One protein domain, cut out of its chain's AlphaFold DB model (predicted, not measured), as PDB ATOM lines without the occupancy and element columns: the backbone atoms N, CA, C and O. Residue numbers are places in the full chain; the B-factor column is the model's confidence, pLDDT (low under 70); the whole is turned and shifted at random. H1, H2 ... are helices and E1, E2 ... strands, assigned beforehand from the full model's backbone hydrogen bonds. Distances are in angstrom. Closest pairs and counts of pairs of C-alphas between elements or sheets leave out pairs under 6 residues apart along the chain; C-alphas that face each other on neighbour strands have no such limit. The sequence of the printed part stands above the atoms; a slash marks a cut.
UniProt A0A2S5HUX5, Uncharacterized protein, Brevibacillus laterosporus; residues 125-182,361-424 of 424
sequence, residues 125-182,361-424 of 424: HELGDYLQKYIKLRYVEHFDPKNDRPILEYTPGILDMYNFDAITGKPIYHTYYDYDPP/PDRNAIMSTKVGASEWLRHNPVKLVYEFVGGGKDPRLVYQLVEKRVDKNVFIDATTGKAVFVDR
ATOM      1  N   HIS A 125     -26.156  -1.302  54.408       86.38
ATOM      2  CA  HIS A 125     -27.519  -1.812  54.570       86.38
ATOM      3  C   HIS A 125     -28.571  -0.949  53.855       86.38
ATOM      4  O   HIS A 125     -29.642  -1.452  53.534       86.38
ATOM      5  N   GLU A 126     -28.257   0.314  53.559       90.62
ATOM      6  CA  GLU A 126     -29.110   1.219  52.781       90.62
ATOM      7  C   GLU A 126     -28.881   1.070  51.270       90.62
ATOM      8  O   GLU A 126     -29.704   1.516  50.474       90.62
ATOM      9  N   LEU A 127     -27.809   0.390  50.835       90.25
ATOM     10  CA  LEU A 127     -27.499   0.193  49.412       90.25
ATOM     11  C   LEU A 127     -28.661  -0.457  48.642       90.25
ATOM     12  O   LEU A 127     -28.866  -0.137  47.473       90.25
ATOM     13  N   GLY A 128     -29.462  -1.310  49.291       88.69
ATOM     14  CA  GLY A 128     -30.655  -1.916  48.690       88.69
ATOM     15  C   GLY A 128     -31.681  -0.885  48.201       88.69
ATOM     16  O   GLY A 128     -32.261  -1.052  47.125       88.69
ATOM     17  N   ASP A 129     -31.847   0.226  48.927       90.31
ATOM     18  CA  ASP A 129     -32.775   1.299  48.556       90.31
ATOM     19  C   ASP A 129     -32.283   2.122  47.359       90.31
ATOM     20  O   ASP A 129     -33.089   2.717  46.635       90.31
ATOM     21  N   TYR A 130     -30.974   2.137  47.112       90.88
ATOM     22  CA  TYR A 130     -30.395   2.710  45.900       90.88
ATOM     23  C   TYR A 130     -30.468   1.708  44.748       90.88
ATOM     24  O   TYR A 130     -30.924   2.057  43.659       90.88
ATOM     25  N   LEU A 131     -30.109   0.450  45.008       90.50
ATOM     26  CA  LEU A 131     -30.101  -0.625  44.023       90.50
ATOM     27  C   LEU A 131     -31.482  -0.857  43.404       90.50
ATOM     28  O   LEU A 131     -31.553  -1.110  42.209       90.50
ATOM     29  N   GLN A 132     -32.588  -0.689  44.138       92.81
ATOM     30  CA  GLN A 132     -33.935  -0.852  43.562       92.81
ATOM     31  C   GLN A 132     -34.219   0.065  42.354       92.81
ATOM     32  O   GLN A 132     -35.111  -0.235  41.563       92.81
ATOM     33  N   LYS A 133     -33.490   1.188  42.222       90.69
ATOM     34  CA  LYS A 133     -33.599   2.133  41.095       90.69
ATOM     35  C   LYS A 133     -32.792   1.692  39.876       90.69
ATOM     36  O   LYS A 133     -33.048   2.176  38.778       90.69
ATOM     37  N   TYR A 134     -31.801   0.831  40.085       89.75
ATOM     38  CA  TYR A 134     -30.834   0.423  39.071       89.75
ATOM     39  C   TYR A 134     -30.929  -1.052  38.701       89.75
ATOM     40  O   TYR A 134     -30.430  -1.430  37.648       89.75
ATOM     41  N   ILE A 135     -31.564  -1.874  39.541       91.31
ATOM     42  CA  ILE A 135     -31.736  -3.292  39.270       91.31
ATOM     43  C   ILE A 135     -32.557  -3.474  37.997       91.31
ATOM     44  O   ILE A 135     -33.622  -2.882  37.810       91.31
ATOM     45  N   LYS A 136     -32.012  -4.282  37.102       91.81
ATOM     46  CA  LYS A 136     -32.529  -4.546  35.770       91.81
ATOM     47  C   LYS A 136     -33.163  -5.923  35.721       91.81
ATOM     48  O   LYS A 136     -32.958  -6.759  36.600       91.81
ATOM     49  N   LEU A 137     -33.915  -6.136  34.650       94.00
ATOM     50  CA  LEU A 137     -34.431  -7.438  34.270       94.00
ATOM     51  C   LEU A 137     -33.638  -7.970  33.079       94.00
ATOM     52  O   LEU A 137     -33.340  -7.212  32.154       94.00
ATOM     53  N   ARG A 138     -33.360  -9.272  33.082       93.38
ATOM     54  CA  ARG A 138     -32.920 -10.014  31.895       93.38
ATOM     55  C   ARG A 138     -33.576 -11.388  31.865       93.38
ATOM     56  O   ARG A 138     -33.784 -11.996  32.914       93.38
ATOM     57  N   TYR A 139     -33.883 -11.876  30.672       93.81
ATOM     58  CA  TYR A 139     -34.204 -13.282  30.475       93.81
ATOM     59  C   TYR A 139     -32.924 -14.070  30.222       93.81
ATOM     60  O   TYR A 139     -32.053 -13.601  29.491       93.81
ATOM     61  N   VAL A 140     -32.850 -15.280  30.768       90.94
ATOM     62  CA  VAL A 140     -31.871 -16.289  30.349       90.94
ATOM     63  C   VAL A 140     -32.649 -17.506  29.866       90.94
ATOM     64  O   VAL A 140     -33.433 -18.069  30.633       90.94
ATOM     65  N   GLU A 141     -32.495 -17.867  28.591       87.88
ATOM     66  CA  GLU A 141     -33.271 -18.941  27.953       87.88
ATOM     67  C   GLU A 141     -32.913 -20.317  28.527       87.88
ATOM     68  O   GLU A 141     -33.806 -21.097  28.859       87.88
ATOM     69  N   HIS A 142     -31.616 -20.569  28.720       83.69
ATOM     70  CA  HIS A 142     -31.065 -21.836  29.204       83.69
ATOM     71  C   HIS A 142     -30.342 -21.621  30.528       83.69
ATOM     72  O   HIS A 142     -29.142 -21.837  30.665       83.69
ATOM     73  N   PHE A 143     -31.103 -21.126  31.503       83.75
ATOM     74  CA  PHE A 143     -30.599 -20.770  32.823       83.75
ATOM     75  C   PHE A 143     -30.074 -21.979  33.610       83.75
ATOM     76  O   PHE A 143     -29.033 -21.902  34.256       83.75
ATOM     77  N   ASP A 144     -30.801 -23.092  33.545       78.12
ATOM     78  CA  ASP A 144     -30.390 -24.370  34.117       78.12
ATOM     79  C   ASP A 144     -30.241 -25.383  32.977       78.12
ATOM     80  O   ASP A 144     -31.243 -25.982  32.570       78.12
ATOM     81  N   PRO A 145     -29.021 -25.589  32.445       66.19
ATOM     82  CA  PRO A 145     -28.792 -26.504  31.331       66.19
ATOM     83  C   PRO A 145     -29.236 -27.942  31.618       66.19
ATOM     84  O   PRO A 145     -29.578 -28.670  30.689       66.19
ATOM     85  N   LYS A 146     -29.274 -28.364  32.894       70.12
ATOM     86  CA  LYS A 146     -29.712 -29.719  33.270       70.12
ATOM     87  C   LYS A 146     -31.218 -29.897  33.084       70.12
ATOM     88  O   LYS A 146     -31.661 -30.997  32.769       70.12
ATOM     89  N   ASN A 147     -31.994 -28.830  33.281       71.69
ATOM     90  CA  ASN A 147     -33.457 -28.859  33.252       71.69
ATOM     91  C   ASN A 147     -34.073 -28.052  32.092       71.69
ATOM     92  O   ASN A 147     -35.297 -27.976  32.004       71.69
ATOM     93  N   ASP A 148     -33.245 -27.456  31.225       74.25
ATOM     94  CA  ASP A 148     -33.634 -26.630  30.069       74.25
ATOM     95  C   ASP A 148     -34.709 -25.582  30.420       74.25
ATOM     96  O   ASP A 148     -35.706 -25.398  29.716       74.25
ATOM     97  N   ARG A 149     -34.551 -24.940  31.584       85.25
ATOM     98  CA  ARG A 149     -35.539 -24.005  32.134       85.25
ATOM     99  C   ARG A 149     -35.071 -22.560  31.950       85.25
ATOM    100  O   ARG A 149     -33.961 -22.258  32.383       85.25
ATOM    101  N   PRO A 150     -35.926 -21.653  31.441       91.94
ATOM    102  CA  PRO A 150     -35.635 -20.226  31.418       91.94
ATOM    103  C   PRO A 150     -35.910 -19.549  32.765       91.94
ATOM    104  O   PRO A 150     -36.731 -20.011  33.567       91.94
ATOM    105  N   ILE A 151     -35.287 -18.392  32.975       94.44
ATOM    106  CA  ILE A 151     -35.547 -17.505  34.116       94.44
ATOM    107  C   ILE A 151     -35.755 -16.066  33.636       94.44
ATOM    108  O   ILE A 151     -35.189 -15.645  32.628       94.44
ATOM    109  N   LEU A 152     -36.559 -15.311  34.383       96.69
ATOM    110  CA  LEU A 152     -36.538 -13.854  34.371       96.69
ATOM    111  C   LEU A 152     -35.840 -13.415  35.651       96.69
ATOM    112  O   LEU A 152     -36.343 -13.685  36.738       96.69
ATOM    113  N   GLU A 153     -34.676 -12.795  35.532       95.12
ATOM    114  CA  GLU A 153     -33.811 -12.476  36.663       95.12
ATOM    115  C   GLU A 153     -33.796 -10.975  36.973       95.12
ATOM    116  O   GLU A 153     -33.772 -10.145  36.064       95.12
ATOM    117  N   TYR A 154     -33.705 -10.650  38.266       95.19
ATOM    118  CA  TYR A 154     -33.209  -9.371  38.763       95.19
ATOM    119  C   TYR A 154     -31.683  -9.338  38.878       95.19
ATOM    120  O   TYR A 154     -31.095 -10.104  39.638       95.19
ATOM    121  N   THR A 155     -31.051  -8.384  38.196       91.31
ATOM    122  CA  THR A 155     -29.590  -8.226  38.181       91.31
ATOM    123  C   THR A 155     -29.191  -6.748  38.195       91.31
ATOM    124  O   THR A 155     -29.868  -5.937  37.563       91.31
ATOM    125  N   PRO A 156     -28.118  -6.327  38.891       88.31
ATOM    126  CA  PRO A 156     -27.672  -4.936  38.847       88.31
ATOM    127  C   PRO A 156     -27.134  -4.519  37.468       88.31
ATOM    128  O   PRO A 156     -27.166  -3.332  37.162       88.31
ATOM    129  N   GLY A 157     -26.689  -5.464  36.629       86.44
ATOM    130  CA  GLY A 157     -26.239  -5.248  35.247       86.44
ATOM    131  C   GLY A 157     -26.703  -6.386  34.330       86.44
ATOM    132  O   GLY A 157     -26.809  -7.526  34.764       86.44
ATOM    133  N   ILE A 158     -27.011  -6.089  33.068       83.12
ATOM    134  CA  ILE A 158     -27.416  -7.095  32.077       83.12
ATOM    135  C   ILE A 158     -26.281  -8.077  31.810       83.12
ATOM    136  O   ILE A 158     -26.556  -9.271  31.718       83.12
ATOM    137  N   LEU A 159     -25.041  -7.593  31.695       79.12
ATOM    138  CA  LEU A 159     -23.875  -8.448  31.472       79.12
ATOM    139  C   LEU A 159     -23.037  -8.579  32.725       79.12
ATOM    140  O   LEU A 159     -22.931  -9.667  33.280       79.12
ATOM    141  N   ASP A 160     -22.450  -7.464  33.155       73.19
ATOM    142  CA  ASP A 160     -21.465  -7.496  34.219       73.19
ATOM    143  C   ASP A 160     -21.385  -6.154  34.953       73.19
ATOM    144  O   ASP A 160     -21.280  -5.070  34.362       73.19
ATOM    145  N   MET A 161     -21.426  -6.234  36.277       76.88
ATOM    146  CA  MET A 161     -21.301  -5.099  37.176       76.88
ATOM    147  C   MET A 161     -20.149  -5.365  38.132       76.88
ATOM    148  O   MET A 161     -20.136  -6.372  38.834       76.88
ATOM    149  N   TYR A 162     -19.230  -4.405  38.218       74.19
ATOM    150  CA  TYR A 162     -18.061  -4.541  39.074       74.19
ATOM    151  C   TYR A 162     -18.369  -4.162  40.522       74.19
ATOM    152  O   TYR A 162     -18.242  -4.973  41.434       74.19
ATOM    153  N   ASN A 163     -18.794  -2.911  40.722       88.75
ATOM    154  CA  ASN A 163     -18.850  -2.242  42.021       88.75
ATOM    155  C   ASN A 163     -20.029  -1.260  42.080       88.75
ATOM    156  O   ASN A 163     -20.632  -0.944  41.057       88.75
ATOM    157  N   PHE A 164     -20.319  -0.708  43.259       92.19
ATOM    158  CA  PHE A 164     -21.197   0.458  43.408       92.19
ATOM    159  C   PHE A 164     -20.412   1.646  43.942       92.19
ATOM    160  O   PHE A 164     -19.623   1.500  44.871       92.19
ATOM    161  N   ASP A 165     -20.659   2.838  43.412       93.44
ATOM    162  CA  ASP A 165     -20.144   4.067  44.000       93.44
ATOM    163  C   ASP A 165     -20.695   4.222  45.427       93.44
ATOM    164  O   ASP A 165     -21.909   4.247  45.639       93.44
ATOM    165  N   ALA A 166     -19.811   4.297  46.422       95.12
ATOM    166  CA  ALA A 166     -20.218   4.239  47.825       95.12
ATOM    167  C   ALA A 166     -20.838   5.551  48.336       95.12
ATOM    168  O   ALA A 166     -21.356   5.586  49.446       95.12
ATOM    169  N   ILE A 167     -20.789   6.638  47.565       93.00
ATOM    170  CA  ILE A 167     -21.393   7.927  47.936       93.00
ATOM    171  C   ILE A 167     -22.795   8.045  47.330       93.00
ATOM    172  O   ILE A 167     -23.704   8.597  47.942       93.00
ATOM    173  N   THR A 168     -22.980   7.534  46.115       91.81
ATOM    174  CA  THR A 168     -24.212   7.710  45.334       91.81
ATOM    175  C   THR A 168     -25.063   6.446  45.229       91.81
ATOM    176  O   THR A 168     -26.220   6.538  44.820       91.81
ATOM    177  N   GLY A 169     -24.506   5.274  45.546       90.88
ATOM    178  CA  GLY A 169     -25.152   3.968  45.387       90.88
ATOM    179  C   GLY A 169     -25.333   3.530  43.931       90.88
ATOM    180  O   GLY A 169     -26.014   2.540  43.669       90.88
ATOM    181  N   LYS A 170     -24.761   4.269  42.970       91.12
ATOM    182  CA  LYS A 170     -24.864   3.962  41.541       91.12
ATOM    183  C   LYS A 170     -23.989   2.758  41.183       91.12
ATOM    184  O   LYS A 170     -22.819   2.756  41.572       91.12
ATOM    185  N   PRO A 171     -24.493   1.775  40.417       89.94
ATOM    186  CA  PRO A 171     -23.651   0.720  39.879       89.94
ATOM    187  C   PRO A 171     -22.577   1.282  38.947       89.94
ATOM    188  O   PRO A 171     -22.792   2.259  38.226       89.94
ATOM    189  N   ILE A 172     -21.428   0.624  38.957       88.19
ATOM    190  CA  ILE A 172     -20.284   0.856  38.087       88.19
ATOM    191  C   ILE A 172     -20.136  -0.400  37.233       88.19
ATOM    192  O   ILE A 172     -19.877  -1.493  37.746       88.19
ATOM    193  N   TYR A 173     -20.297  -0.241  35.925       85.19
ATOM    194  CA  TYR A 173     -20.318  -1.364  34.995       85.19
ATOM    195  C   TYR A 173     -18.969  -1.587  34.318       85.19
ATOM    196  O   TYR A 173     -18.250  -0.630  34.015       85.19
ATOM    197  N   HIS A 174     -18.669  -2.852  34.018       75.19
ATOM    198  CA  HIS A 174     -17.506  -3.240  33.216       75.19
ATOM    199  C   HIS A 174     -17.714  -3.042  31.722       75.19
ATOM    200  O   HIS A 174     -16.751  -2.886  30.969       75.19
ATOM    201  N   THR A 175     -18.968  -3.065  31.286       73.88
ATOM    202  CA  THR A 175     -19.305  -3.065  29.872       73.88
ATOM    203  C   THR A 175     -20.129  -1.837  29.527       73.88
ATOM    204  O   THR A 175     -20.990  -1.409  30.294       73.88
ATOM    205  N   TYR A 176     -19.894  -1.266  28.344       73.00
ATOM    206  CA  TYR A 176     -20.700  -0.150  27.838       73.00
ATOM    207  C   TYR A 176     -22.168  -0.549  27.598       73.00
ATOM    208  O   TYR A 176     -23.035   0.318  27.563       73.00
ATOM    209  N   TYR A 177     -22.457  -1.851  27.472       75.25
ATOM    210  CA  TYR A 177     -23.807  -2.387  27.274       75.25
ATOM    211  C   TYR A 177     -24.736  -2.128  28.462       75.25
ATOM    212  O   TYR A 177     -25.955  -2.147  28.314       75.25
ATOM    213  N   ASP A 178     -24.159  -1.892  29.638       79.38
ATOM    214  CA  ASP A 178     -24.898  -1.710  30.876       79.38
ATOM    215  C   ASP A 178     -25.122  -0.237  31.248       79.38
ATOM    216  O   ASP A 178     -25.931   0.041  32.136       79.38
ATOM    217  N   TYR A 179     -24.463   0.716  30.583       68.44
ATOM    218  CA  TYR A 179     -24.589   2.138  30.925       68.44
ATOM    219  C   TYR A 179     -25.904   2.743  30.436       68.44
ATOM    220  O   TYR A 179     -26.611   3.377  31.221       68.44
ATOM    221  N   ASP A 180     -26.250   2.513  29.171       66.56
ATOM    222  CA  ASP A 180     -27.405   3.144  28.540       66.56
ATOM    223  C   ASP A 180     -28.585   2.173  28.415       66.56
ATOM    224  O   ASP A 180     -28.389   0.982  28.153       66.56
ATOM    225  N   PRO A 181     -29.835   2.652  28.570       69.81
ATOM    226  CA  PRO A 181     -30.992   1.865  28.187       69.81
ATOM    227  C   PRO A 181     -30.913   1.613  26.674       69.81
ATOM    228  O   PRO A 181     -30.896   2.568  25.889       69.81
ATOM    229  N   PRO A 182     -30.844   0.348  26.235       80.88
ATOM    230  CA  PRO A 182     -30.708   0.057  24.823       80.88
ATOM    231  C   PRO A 182     -31.953   0.511  24.059       80.88
ATOM    232  O   PRO A 182     -33.071   0.533  24.580       80.88
ATOM    233  N   PRO A 361     -40.867 -16.542  30.843       94.88
ATOM    234  CA  PRO A 361     -41.782 -16.035  31.869       94.88
ATOM    235  C   PRO A 361     -42.456 -14.717  31.459       94.88
ATOM    236  O   PRO A 361     -41.938 -13.992  30.619       94.88
ATOM    237  N   ASP A 362     -43.604 -14.390  32.059       93.25
ATOM    238  CA  ASP A 362     -44.303 -13.130  31.777       93.25
ATOM    239  C   ASP A 362     -43.768 -11.987  32.653       93.25
ATOM    240  O   ASP A 362     -43.796 -12.073  33.884       93.25
ATOM    241  N   ARG A 363     -43.359 -10.874  32.030       94.00
ATOM    242  CA  ARG A 363     -42.900  -9.668  32.737       94.00
ATOM    243  C   ARG A 363     -43.935  -9.064  33.681       94.00
ATOM    244  O   ARG A 363     -43.564  -8.291  34.556       94.00
ATOM    245  N   ASN A 364     -45.222  -9.347  33.484       94.69
ATOM    246  CA  ASN A 364     -46.285  -8.788  34.323       94.69
ATOM    247  C   ASN A 364     -46.476  -9.558  35.639       94.69
ATOM    248  O   ASN A 364     -47.178  -9.079  36.524       94.69
ATOM    249  N   ALA A 365     -45.843 -10.727  35.781       94.06
ATOM    250  CA  ALA A 365     -45.912 -11.572  36.972       94.06
ATOM    251  C   ALA A 365     -44.707 -11.390  37.915       94.06
ATOM    252  O   ALA A 365     -44.437 -12.255  38.747       94.06
ATOM    253  N   ILE A 366     -43.946 -10.300  37.769       97.12
ATOM    254  CA  ILE A 366     -42.760 -10.047  38.590       97.12
ATOM    255  C   ILE A 366     -43.115  -9.465  39.960       97.12
ATOM    256  O   ILE A 366     -44.088  -8.729  40.128       97.12
ATOM    257  N   MET A 367     -42.259  -9.750  40.935       97.62
ATOM    258  CA  MET A 367     -42.214  -9.058  42.216       97.62
ATOM    259  C   MET A 367     -41.742  -7.608  42.024       97.62
ATOM    260  O   MET A 367     -41.441  -7.171  40.922       97.62
ATOM    261  N   SER A 368     -41.694  -6.811  43.090       96.56
ATOM    262  CA  SER A 368     -41.165  -5.442  42.985       96.56
ATOM    263  C   SER A 368     -39.632  -5.419  42.886       96.56
ATOM    264  O   SER A 368     -38.949  -6.275  43.454       96.56
ATOM    265  N   THR A 369     -39.071  -4.371  42.273       95.44
ATOM    266  CA  THR A 369     -37.611  -4.143  42.239       95.44
ATOM    267  C   THR A 369     -37.005  -4.014  43.637       95.44
ATOM    268  O   THR A 369     -35.861  -4.410  43.843       95.44
ATOM    269  N   LYS A 370     -37.772  -3.530  44.624       95.62
ATOM    270  CA  LYS A 370     -37.362  -3.486  46.034       95.62
ATOM    271  C   LYS A 370     -37.099  -4.883  46.601       95.62
ATOM    272  O   LYS A 370     -36.105  -5.083  47.300       95.62
ATOM    273  N   VAL A 371     -37.974  -5.846  46.292       95.75
ATOM    274  CA  VAL A 371     -37.796  -7.254  46.687       95.75
ATOM    275  C   VAL A 371     -36.552  -7.826  46.009       95.75
ATOM    276  O   VAL A 371     -35.696  -8.377  46.697       95.75
ATOM    277  N   GLY A 372     -36.408  -7.611  44.697       95.06
ATOM    278  CA  GLY A 372     -35.238  -8.057  43.937       95.06
ATOM    279  C   GLY A 372     -33.916  -7.511  44.483       95.06
ATOM    280  O   GLY A 372     -32.991  -8.276  44.733       95.06
ATOM    281  N   ALA A 373     -33.838  -6.202  44.733       94.38
ATOM    282  CA  ALA A 373     -32.636  -5.542  45.242       94.38
ATOM    283  C   ALA A 373     -32.244  -6.020  46.643       94.38
ATOM    284  O   ALA A 373     -31.067  -6.270  46.907       94.38
ATOM    285  N   SER A 374     -33.232  -6.187  47.526       93.19
ATOM    286  CA  SER A 374     -33.000  -6.679  48.886       93.19
ATOM    287  C   SER A 374     -32.477  -8.117  48.875       93.19
ATOM    288  O   SER A 374     -31.500  -8.426  49.558       93.19
ATOM    289  N   GLU A 375     -33.092  -8.991  48.073       94.38
ATOM    290  CA  GLU A 375     -32.672 -10.389  47.963       94.38
ATOM    291  C   GLU A 375     -31.299 -10.510  47.289       94.38
ATOM    292  O   GLU A 375     -30.453 -11.275  47.754       94.38
ATOM    293  N   TRP A 376     -31.024  -9.710  46.254       92.19
ATOM    294  CA  TRP A 376     -29.717  -9.688  45.602       92.19
ATOM    295  C   TRP A 376     -28.605  -9.314  46.589       92.19
ATOM    296  O   TRP A 376     -27.621 -10.048  46.710       92.19
ATOM    297  N   LEU A 377     -28.775  -8.231  47.356       91.06
ATOM    298  CA  LEU A 377     -27.771  -7.766  48.321       91.06
ATOM    299  C   LEU A 377     -27.554  -8.767  49.469       91.06
ATOM    300  O   LEU A 377     -26.440  -8.902  49.977       91.06
ATOM    301  N   ARG A 378     -28.595  -9.520  49.849       91.19
ATOM    302  CA  ARG A 378     -28.508 -10.576  50.870       91.19
ATOM    303  C   ARG A 378     -27.525 -11.683  50.482       91.19
ATOM    304  O   ARG A 378     -26.811 -12.203  51.344       91.19
ATOM    305  N   HIS A 379     -27.474 -12.050  49.203       89.94
ATOM    306  CA  HIS A 379     -26.572 -13.100  48.712       89.94
ATOM    307  C   HIS A 379     -25.225 -12.574  48.237       89.94
ATOM    308  O   HIS A 379     -24.240 -13.315  48.308       89.94
ATOM    309  N   ASN A 380     -25.170 -11.297  47.872       88.56
ATOM    310  CA  ASN A 380     -24.003 -10.616  47.329       88.56
ATOM    311  C   ASN A 380     -23.503  -9.534  48.305       88.56
ATOM    312  O   ASN A 380     -23.678  -8.341  48.051       88.56
ATOM    313  N   PRO A 381     -22.916  -9.917  49.459       88.94
ATOM    314  CA  PRO A 381     -22.448  -8.949  50.437       88.94
ATOM    315  C   PRO A 381     -21.325  -8.102  49.848       88.94
ATOM    316  O   PRO A 381     -20.465  -8.597  49.118       88.94
ATOM    317  N   VAL A 382     -21.317  -6.831  50.228       91.88
ATOM    318  CA  VAL A 382     -20.329  -5.853  49.780       91.88
ATOM    319  C   VAL A 382     -19.393  -5.451  50.913       91.88
ATOM    320  O   VAL A 382     -19.770  -5.440  52.085       91.88
ATOM    321  N   LYS A 383     -18.170  -5.072  50.554       92.94
ATOM    322  CA  LYS A 383     -17.193  -4.422  51.428       92.94
ATOM    323  C   LYS A 383     -16.830  -3.058  50.859       92.94
ATOM    324  O   LYS A 383     -16.799  -2.871  49.646       92.94
ATOM    325  N   LEU A 384     -16.553  -2.110  51.746       95.62
ATOM    326  CA  LEU A 384     -16.050  -0.800  51.352       95.62
ATOM    327  C   LEU A 384     -14.567  -0.926  50.991       95.62
ATOM    328  O   LEU A 384     -13.784  -1.433  51.798       95.62
ATOM    329  N   VAL A 385     -14.191  -0.473  49.800       93.94
ATOM    330  CA  VAL A 385     -12.804  -0.446  49.322       93.94
ATOM    331  C   VAL A 385     -12.520   0.892  48.645       93.94
ATOM    332  O   VAL A 385     -13.434   1.552  48.143       93.94
ATOM    333  N   TYR A 386     -11.254   1.293  48.622       93.00
ATOM    334  CA  TYR A 386     -10.798   2.305  47.678       93.00
ATOM    335  C   TYR A 386     -10.422   1.642  46.360       93.00
ATOM    336  O   TYR A 386      -9.805   0.581  46.357       93.00
ATOM    337  N   GLU A 387     -10.741   2.282  45.246       88.62
ATOM    338  CA  GLU A 387     -10.238   1.900  43.929       88.62
ATOM    339  C   GLU A 387      -9.781   3.128  43.147       88.62
ATOM    340  O   GLU A 387     -10.246   4.240  43.396       88.62
ATOM    341  N   PHE A 388      -8.890   2.919  42.184       84.56
ATOM    342  CA  PHE A 388      -8.398   3.970  41.303       84.56
ATOM    343  C   PHE A 388      -9.215   4.026  40.010       84.56
ATOM    344  O   PHE A 388      -9.436   3.009  39.350       84.56
ATOM    345  N   VAL A 389      -9.669   5.220  39.626       71.62
ATOM    346  CA  VAL A 389     -10.493   5.406  38.421       71.62
ATOM    347  C   VAL A 389      -9.636   5.298  37.158       71.62
ATOM    348  O   VAL A 389      -8.667   6.035  37.004       71.62
ATOM    349  N   GLY A 390     -10.007   4.408  36.230       62.81
ATOM    350  CA  GLY A 390      -9.404   4.337  34.888       62.81
ATOM    351  C   GLY A 390      -7.899   4.041  34.868       62.81
ATOM    352  O   GLY A 390      -7.228   4.414  33.912       62.81
ATOM    353  N   GLY A 391      -7.360   3.430  35.931       60.03
ATOM    354  CA  GLY A 391      -5.914   3.244  36.110       60.03
ATOM    355  C   GLY A 391      -5.148   4.524  36.483       60.03
ATOM    356  O   GLY A 391      -3.920   4.508  36.489       60.03
ATOM    357  N   GLY A 392      -5.856   5.622  36.777       65.62
ATOM    358  CA  GLY A 392      -5.299   6.909  37.196       65.62
ATOM    359  C   GLY A 392      -4.984   6.995  38.694       65.62
ATOM    360  O   GLY A 392      -4.962   5.993  39.401       65.62
ATOM    361  N   LYS A 393      -4.743   8.215  39.192       70.62
ATOM    362  CA  LYS A 393      -4.324   8.467  40.589       70.62
ATOM    363  C   LYS A 393      -5.451   8.860  41.535       70.62
ATOM    364  O   LYS A 393      -5.185   9.042  42.716       70.62
ATOM    365  N   ASP A 394      -6.671   9.023  41.033       84.94
ATOM    366  CA  ASP A 394      -7.781   9.538  41.830       84.94
ATOM    367  C   ASP A 394      -8.509   8.374  42.516       84.94
ATOM    368  O   ASP A 394      -9.209   7.604  41.841       84.94
ATOM    369  N   PRO A 395      -8.337   8.195  43.841       89.12
ATOM    370  CA  PRO A 395      -9.035   7.152  44.568       89.12
ATOM    371  C   PRO A 395     -10.512   7.520  44.736       89.12
ATOM    372  O   PRO A 395     -10.862   8.638  45.117       89.12
ATOM    373  N   ARG A 396     -11.395   6.540  44.556       91.50
ATOM    374  CA  ARG A 396     -12.813   6.639  44.918       91.50
ATOM    375  C   ARG A 396     -13.216   5.533  45.881       91.50
ATOM    376  O   ARG A 396     -12.601   4.471  45.911       91.50
ATOM    377  N   LEU A 397     -14.251   5.797  46.673       94.69
ATOM    378  CA  LEU A 397     -14.847   4.807  47.567       94.69
ATOM    379  C   LEU A 397     -15.925   4.029  46.830       94.69
ATOM    380  O   LEU A 397     -16.849   4.624  46.270       94.69
ATOM    381  N   VAL A 398     -15.830   2.706  46.888       94.75
ATOM    382  CA  VAL A 398     -16.812   1.815  46.280       94.75
ATOM    383  C   VAL A 398     -17.195   0.667  47.196       94.75
ATOM    384  O   VAL A 398     -16.418   0.215  48.040       94.75
ATOM    385  N   TYR A 399     -18.412   0.182  46.999       94.75
ATOM    386  CA  TYR A 399     -18.858  -1.107  47.484       94.75
ATOM    387  C   TYR A 399     -18.487  -2.180  46.472       94.75
ATOM    388  O   TYR A 399     -19.059  -2.240  45.386       94.75
ATOM    389  N   GLN A 400     -17.530  -3.020  46.857       91.50
ATOM    390  CA  GLN A 400     -17.088  -4.171  46.083       91.50
ATOM    391  C   GLN A 400     -17.711  -5.446  46.626       91.50
ATOM    392  O   GLN A 400     -17.782  -5.633  47.843       91.50
ATOM    393  N   LEU A 401     -18.120  -6.342  45.732       88.44
ATOM    394  CA  LEU A 401     -18.582  -7.670  46.110       88.44
ATOM    395  C   LEU A 401     -17.501  -8.425  46.884       88.44
ATOM    396  O   LEU A 401     -16.334  -8.492  46.495       88.44
ATOM    397  N   VAL A 402     -17.889  -9.014  48.010       84.94
ATOM    398  CA  VAL A 402     -17.032  -9.967  48.705       84.94
ATOM    399  C   VAL A 402     -17.088 -11.258  47.906       84.94
ATOM    400  O   VAL A 402     -18.115 -11.938  47.905       84.94
ATOM    401  N   GLU A 403     -15.988 -11.595  47.232       70.25
ATOM    402  CA  GLU A 403     -15.844 -12.887  46.568       70.25
ATOM    403  C   GLU A 403     -16.125 -14.007  47.569       70.25
ATOM    404  O   GLU A 403     -15.353 -14.271  48.495       70.25
ATOM    405  N   LYS A 404     -17.258 -14.680  47.386       61.22
ATOM    406  CA  LYS A 404     -17.516 -15.935  48.068       61.22
ATOM    407  C   LYS A 404     -16.988 -17.047  47.173       61.22
ATOM    408  O   LYS A 404     -17.406 -17.178  46.025       61.22
ATOM    409  N   ARG A 405     -16.098 -17.882  47.715       53.84
ATOM    410  CA  ARG A 405     -15.768 -19.188  47.132       53.84
ATOM    411  C   ARG A 405     -16.960 -20.122  47.343       53.84
ATOM    412  O   ARG A 405     -16.944 -20.954  48.242       53.84
ATOM    413  N   VAL A 406     -18.038 -19.893  46.601       57.03
ATOM    414  CA  VAL A 406     -19.148 -20.841  46.503       57.03
ATOM    415  C   VAL A 406     -19.046 -21.484  45.134       57.03
ATOM    416  O   VAL A 406     -18.921 -20.779  44.133       57.03
ATOM    417  N   ASP A 407     -19.163 -22.805  45.081       63.47
ATOM    418  CA  ASP A 407     -19.205 -23.580  43.832       63.47
ATOM    419  C   ASP A 407     -20.532 -23.386  43.067       63.47
ATOM    420  O   ASP A 407     -20.902 -24.198  42.224       63.47
ATOM    421  N   LYS A 408     -21.297 -22.336  43.397       69.62
ATOM    422  CA  LYS A 408     -22.620 -22.053  42.847       69.62
ATOM    423  C   LYS A 408     -22.761 -20.586  42.478       69.62
ATOM    424  O   LYS A 408     -22.410 -19.706  43.266       69.62
ATOM    425  N   ASN A 409     -23.346 -20.344  41.315       79.31
ATOM    426  CA  ASN A 409     -23.822 -19.039  40.889       79.31
ATOM    427  C   ASN A 409     -25.204 -18.770  41.514       79.31
ATOM    428  O   ASN A 409     -26.017 -19.687  41.668       79.31
ATOM    429  N   VAL A 410     -25.454 -17.520  41.912       87.25
ATOM    430  CA  VAL A 410     -26.701 -17.096  42.570       87.25
ATOM    431  C   VAL A 410     -27.425 -16.094  41.691       87.25
ATOM    432  O   VAL A 410     -26.842 -15.084  41.307       87.25
ATOM    433  N   PHE A 411     -28.704 -16.349  41.445       91.44
ATOM    434  CA  PHE A 411     -29.555 -15.541  40.575       91.44
ATOM    435  C   PHE A 411     -30.866 -15.241  41.281       91.44
ATOM    436  O   PHE A 411     -31.345 -16.065  42.058       91.44
ATOM    437  N   ILE A 412     -31.462 -14.077  41.040       94.75
ATOM    438  CA  ILE A 412     -32.698 -13.677  41.726       94.75
ATOM    439  C   ILE A 412     -33.877 -13.804  40.767       94.75
ATOM    440  O   ILE A 412     -34.046 -12.966  39.887       94.75
ATOM    441  N   ASP A 413     -34.710 -14.830  40.941       96.38
ATOM    442  CA  ASP A 413     -35.903 -15.040  40.115       96.38
ATOM    443  C   ASP A 413     -36.902 -13.902  40.358       96.38
ATOM    444  O   ASP A 413     -37.450 -13.753  41.452       96.38
ATOM    445  N   ALA A 414     -37.156 -13.094  39.333       97.75
ATOM    446  CA  ALA A 414     -38.030 -11.937  39.418       97.75
ATOM    447  C   ALA A 414     -39.500 -12.318  39.628       97.75
ATOM    448  O   ALA A 414     -40.240 -11.531  40.206       97.75
ATOM    449  N   THR A 415     -39.930 -13.510  39.206       96.88
ATOM    450  CA  THR A 415     -41.322 -13.972  39.359       96.88
ATOM    451  C   THR A 415     -41.636 -14.437  40.778       96.88
ATOM    452  O   THR A 415     -42.784 -14.389  41.211       96.88
ATOM    453  N   THR A 416     -40.618 -14.855  41.535       96.31
ATOM    454  CA  THR A 416     -40.787 -15.316  42.925       96.31
ATOM    455  C   THR A 416     -40.146 -14.389  43.956       96.31
ATOM    456  O   THR A 416     -40.485 -14.458  45.138       96.31
ATOM    457  N   GLY A 417     -39.223 -13.524  43.528       95.31
ATOM    458  CA  GLY A 417     -38.417 -12.662  44.389       95.31
ATOM    459  C   GLY A 417     -37.377 -13.416  45.221       95.31
ATOM    460  O   GLY A 417     -36.917 -12.881  46.226       95.31
ATOM    461  N   LYS A 418     -37.049 -14.663  44.858       96.25
ATOM    462  CA  LYS A 418     -36.164 -15.546  45.633       96.25
ATOM    463  C   LYS A 418     -34.893 -15.884  44.865       96.25
ATOM    464  O   LYS A 418     -34.900 -15.972  43.640       96.25
ATOM    465  N   ALA A 419     -33.819 -16.137  45.608       93.62
ATOM    466  CA  ALA A 419     -32.593 -16.654  45.025       93.62
ATOM    467  C   ALA A 419     -32.730 -18.103  44.536       93.62
ATOM    468  O   ALA A 419     -33.296 -18.962  45.218       93.62
ATOM    469  N   VAL A 420     -32.134 -18.364  43.378       91.88
ATOM    470  CA  VAL A 420     -31.946 -19.674  42.764       91.88
ATOM    471  C   VAL A 420     -30.445 -19.915  42.630       91.88
ATOM    472  O   VAL A 420     -29.688 -19.010  42.282       91.88
ATOM    473  N   PHE A 421     -30.017 -21.136  42.938       88.12
ATOM    474  CA  PHE A 421     -28.612 -21.530  42.949       88.12
ATOM    475  C   PHE A 421     -28.366 -22.543  41.841       88.12
ATOM    476  O   PHE A 421     -29.029 -23.581  41.813       88.12
ATOM    477  N   VAL A 422     -27.396 -22.262  40.977       80.50
ATOM    478  CA  VAL A 422     -26.968 -23.161  39.898       80.50
ATOM    479  C   VAL A 422     -25.509 -23.512  40.137       80.50
ATOM    480  O   VAL A 422     -24.730 -22.651  40.544       80.50
ATOM    481  N   ASP A 423     -25.153 -24.780  39.960       74.88
ATOM    482  CA  ASP A 423     -23.759 -25.214  40.086       74.88
ATOM    483  C   ASP A 423     -22.903 -24.493  39.026       74.88
ATOM    484  O   ASP A 423     -23.381 -24.262  37.915       74.88
ATOM    485  N   ARG A 424     -21.685 -24.087  39.401       61.38
ATOM    486  CA  ARG A 424     -20.728 -23.444  38.490       61.38
ATOM    487  C   ARG A 424     -20.175 -24.395  37.441       61.38
ATOM    488  O   ARG A 424     -19.990 -25.591  37.770       61.38
TER     489      ARG A 424
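AT A GLANCE: This is residues 125 to 182 and 361 to 424 of the 424 residues of an uncharacterized protein of Brevibacillus laterosporus (UniProt A0A2S5HUX5). Two strongly twisted sheets of four strands follow one another along the longest axis and make two lobes: a curled sheet of E1, E2, E7 and E8 with the helix H2 packed over it, and a second sheet whose hairpin of E5 and E6 lies at the far end. The short helix H1 packs on H2 and grazes the second sheet. The printed part has 122 residues, with two named helices and eight named strands in the order H1 E1 E2 E3 E4 H2 E5 E6 E7 E8. Both sheets are antiparallel, in the orders E1 - E2 - E7 - E8 and E4 - E3 - E6 - E5, and the class is mixed, helices and strands. The whole is compact, with a radius of gyration of the C-alphas of 14.9 A, yet elongated in outline, spanning 47 by 30 by 28 A.

HOW THE PARTS SIT: Begin at the hairpin of E1, residues 136 to 144, and E2, residues 149 to 155, where N 138 and O 153 are 3.1 A apart, within hydrogen-bond range. E1 bends by 82 degrees at residue 141. Next to E2 is its antiparallel neighbour E7, residues 408 to 413, with N 154 and O 412 at 2.8 A. E7 forms a hairpin with the edge strand E8, residues 418 to 423, with N 411 and O 420 at 3.0 A. H2, residues 369 to 379, is on this sheet, making two layers, a helix on one face of a sheet. Its height over the sheet is 8.0 A; it lies over E7 and runs along the strands, at 12 degrees to E7 on the local plane. Their closest C-alphas, of Trp 376 and Ile 412, are 6.3 A apart. H1, residues 127 to 131, touches H2, with the closest C-alphas, of Gly 128 and Ser 374, at 5.3 A. In the second sheet, look for the hairpins of E3, residues 161 to 165, with E4, residues 171 to 173, N 172 and O 163 at 2.7 A, and of E5, residues 382 to 388, with E6, residues 395 to 401, N 385 and O 398 at 2.9 A. E3 and E6 are neighbours, with N 399 and O 164 at 2.8 A. In H1 and H2 every O i to N i+4 pair is within hydrogen-bond range.

IN THESE COORDINATES: Find C-alpha 127 at (-27.499, 0.193, 49.412), where H1 begins. E1 measures 20.0 A, E2 17.9 A, E5 17.6 A, E6 17.7 A, E8 16.7 A, H2 15.6 A and E7 15.3 A. E8 ends at C-alpha 423, (-23.759, -25.214, 40.086).

THE WHOLE: The C-alphas farthest apart, of Asn 147 and Lys 393, are 47.9 A apart. Residues 183 to 360 are not printed, and C-alphas 182 and 361 are 20.8 A apart across this cut, in the link from E4 to H2. Of the links printed whole, none is long. The mean pLDDT of the printed part is 86.0; look for values under 70 at residues 145, 179 to 181, 390 to 392, 404 to 408 and 424.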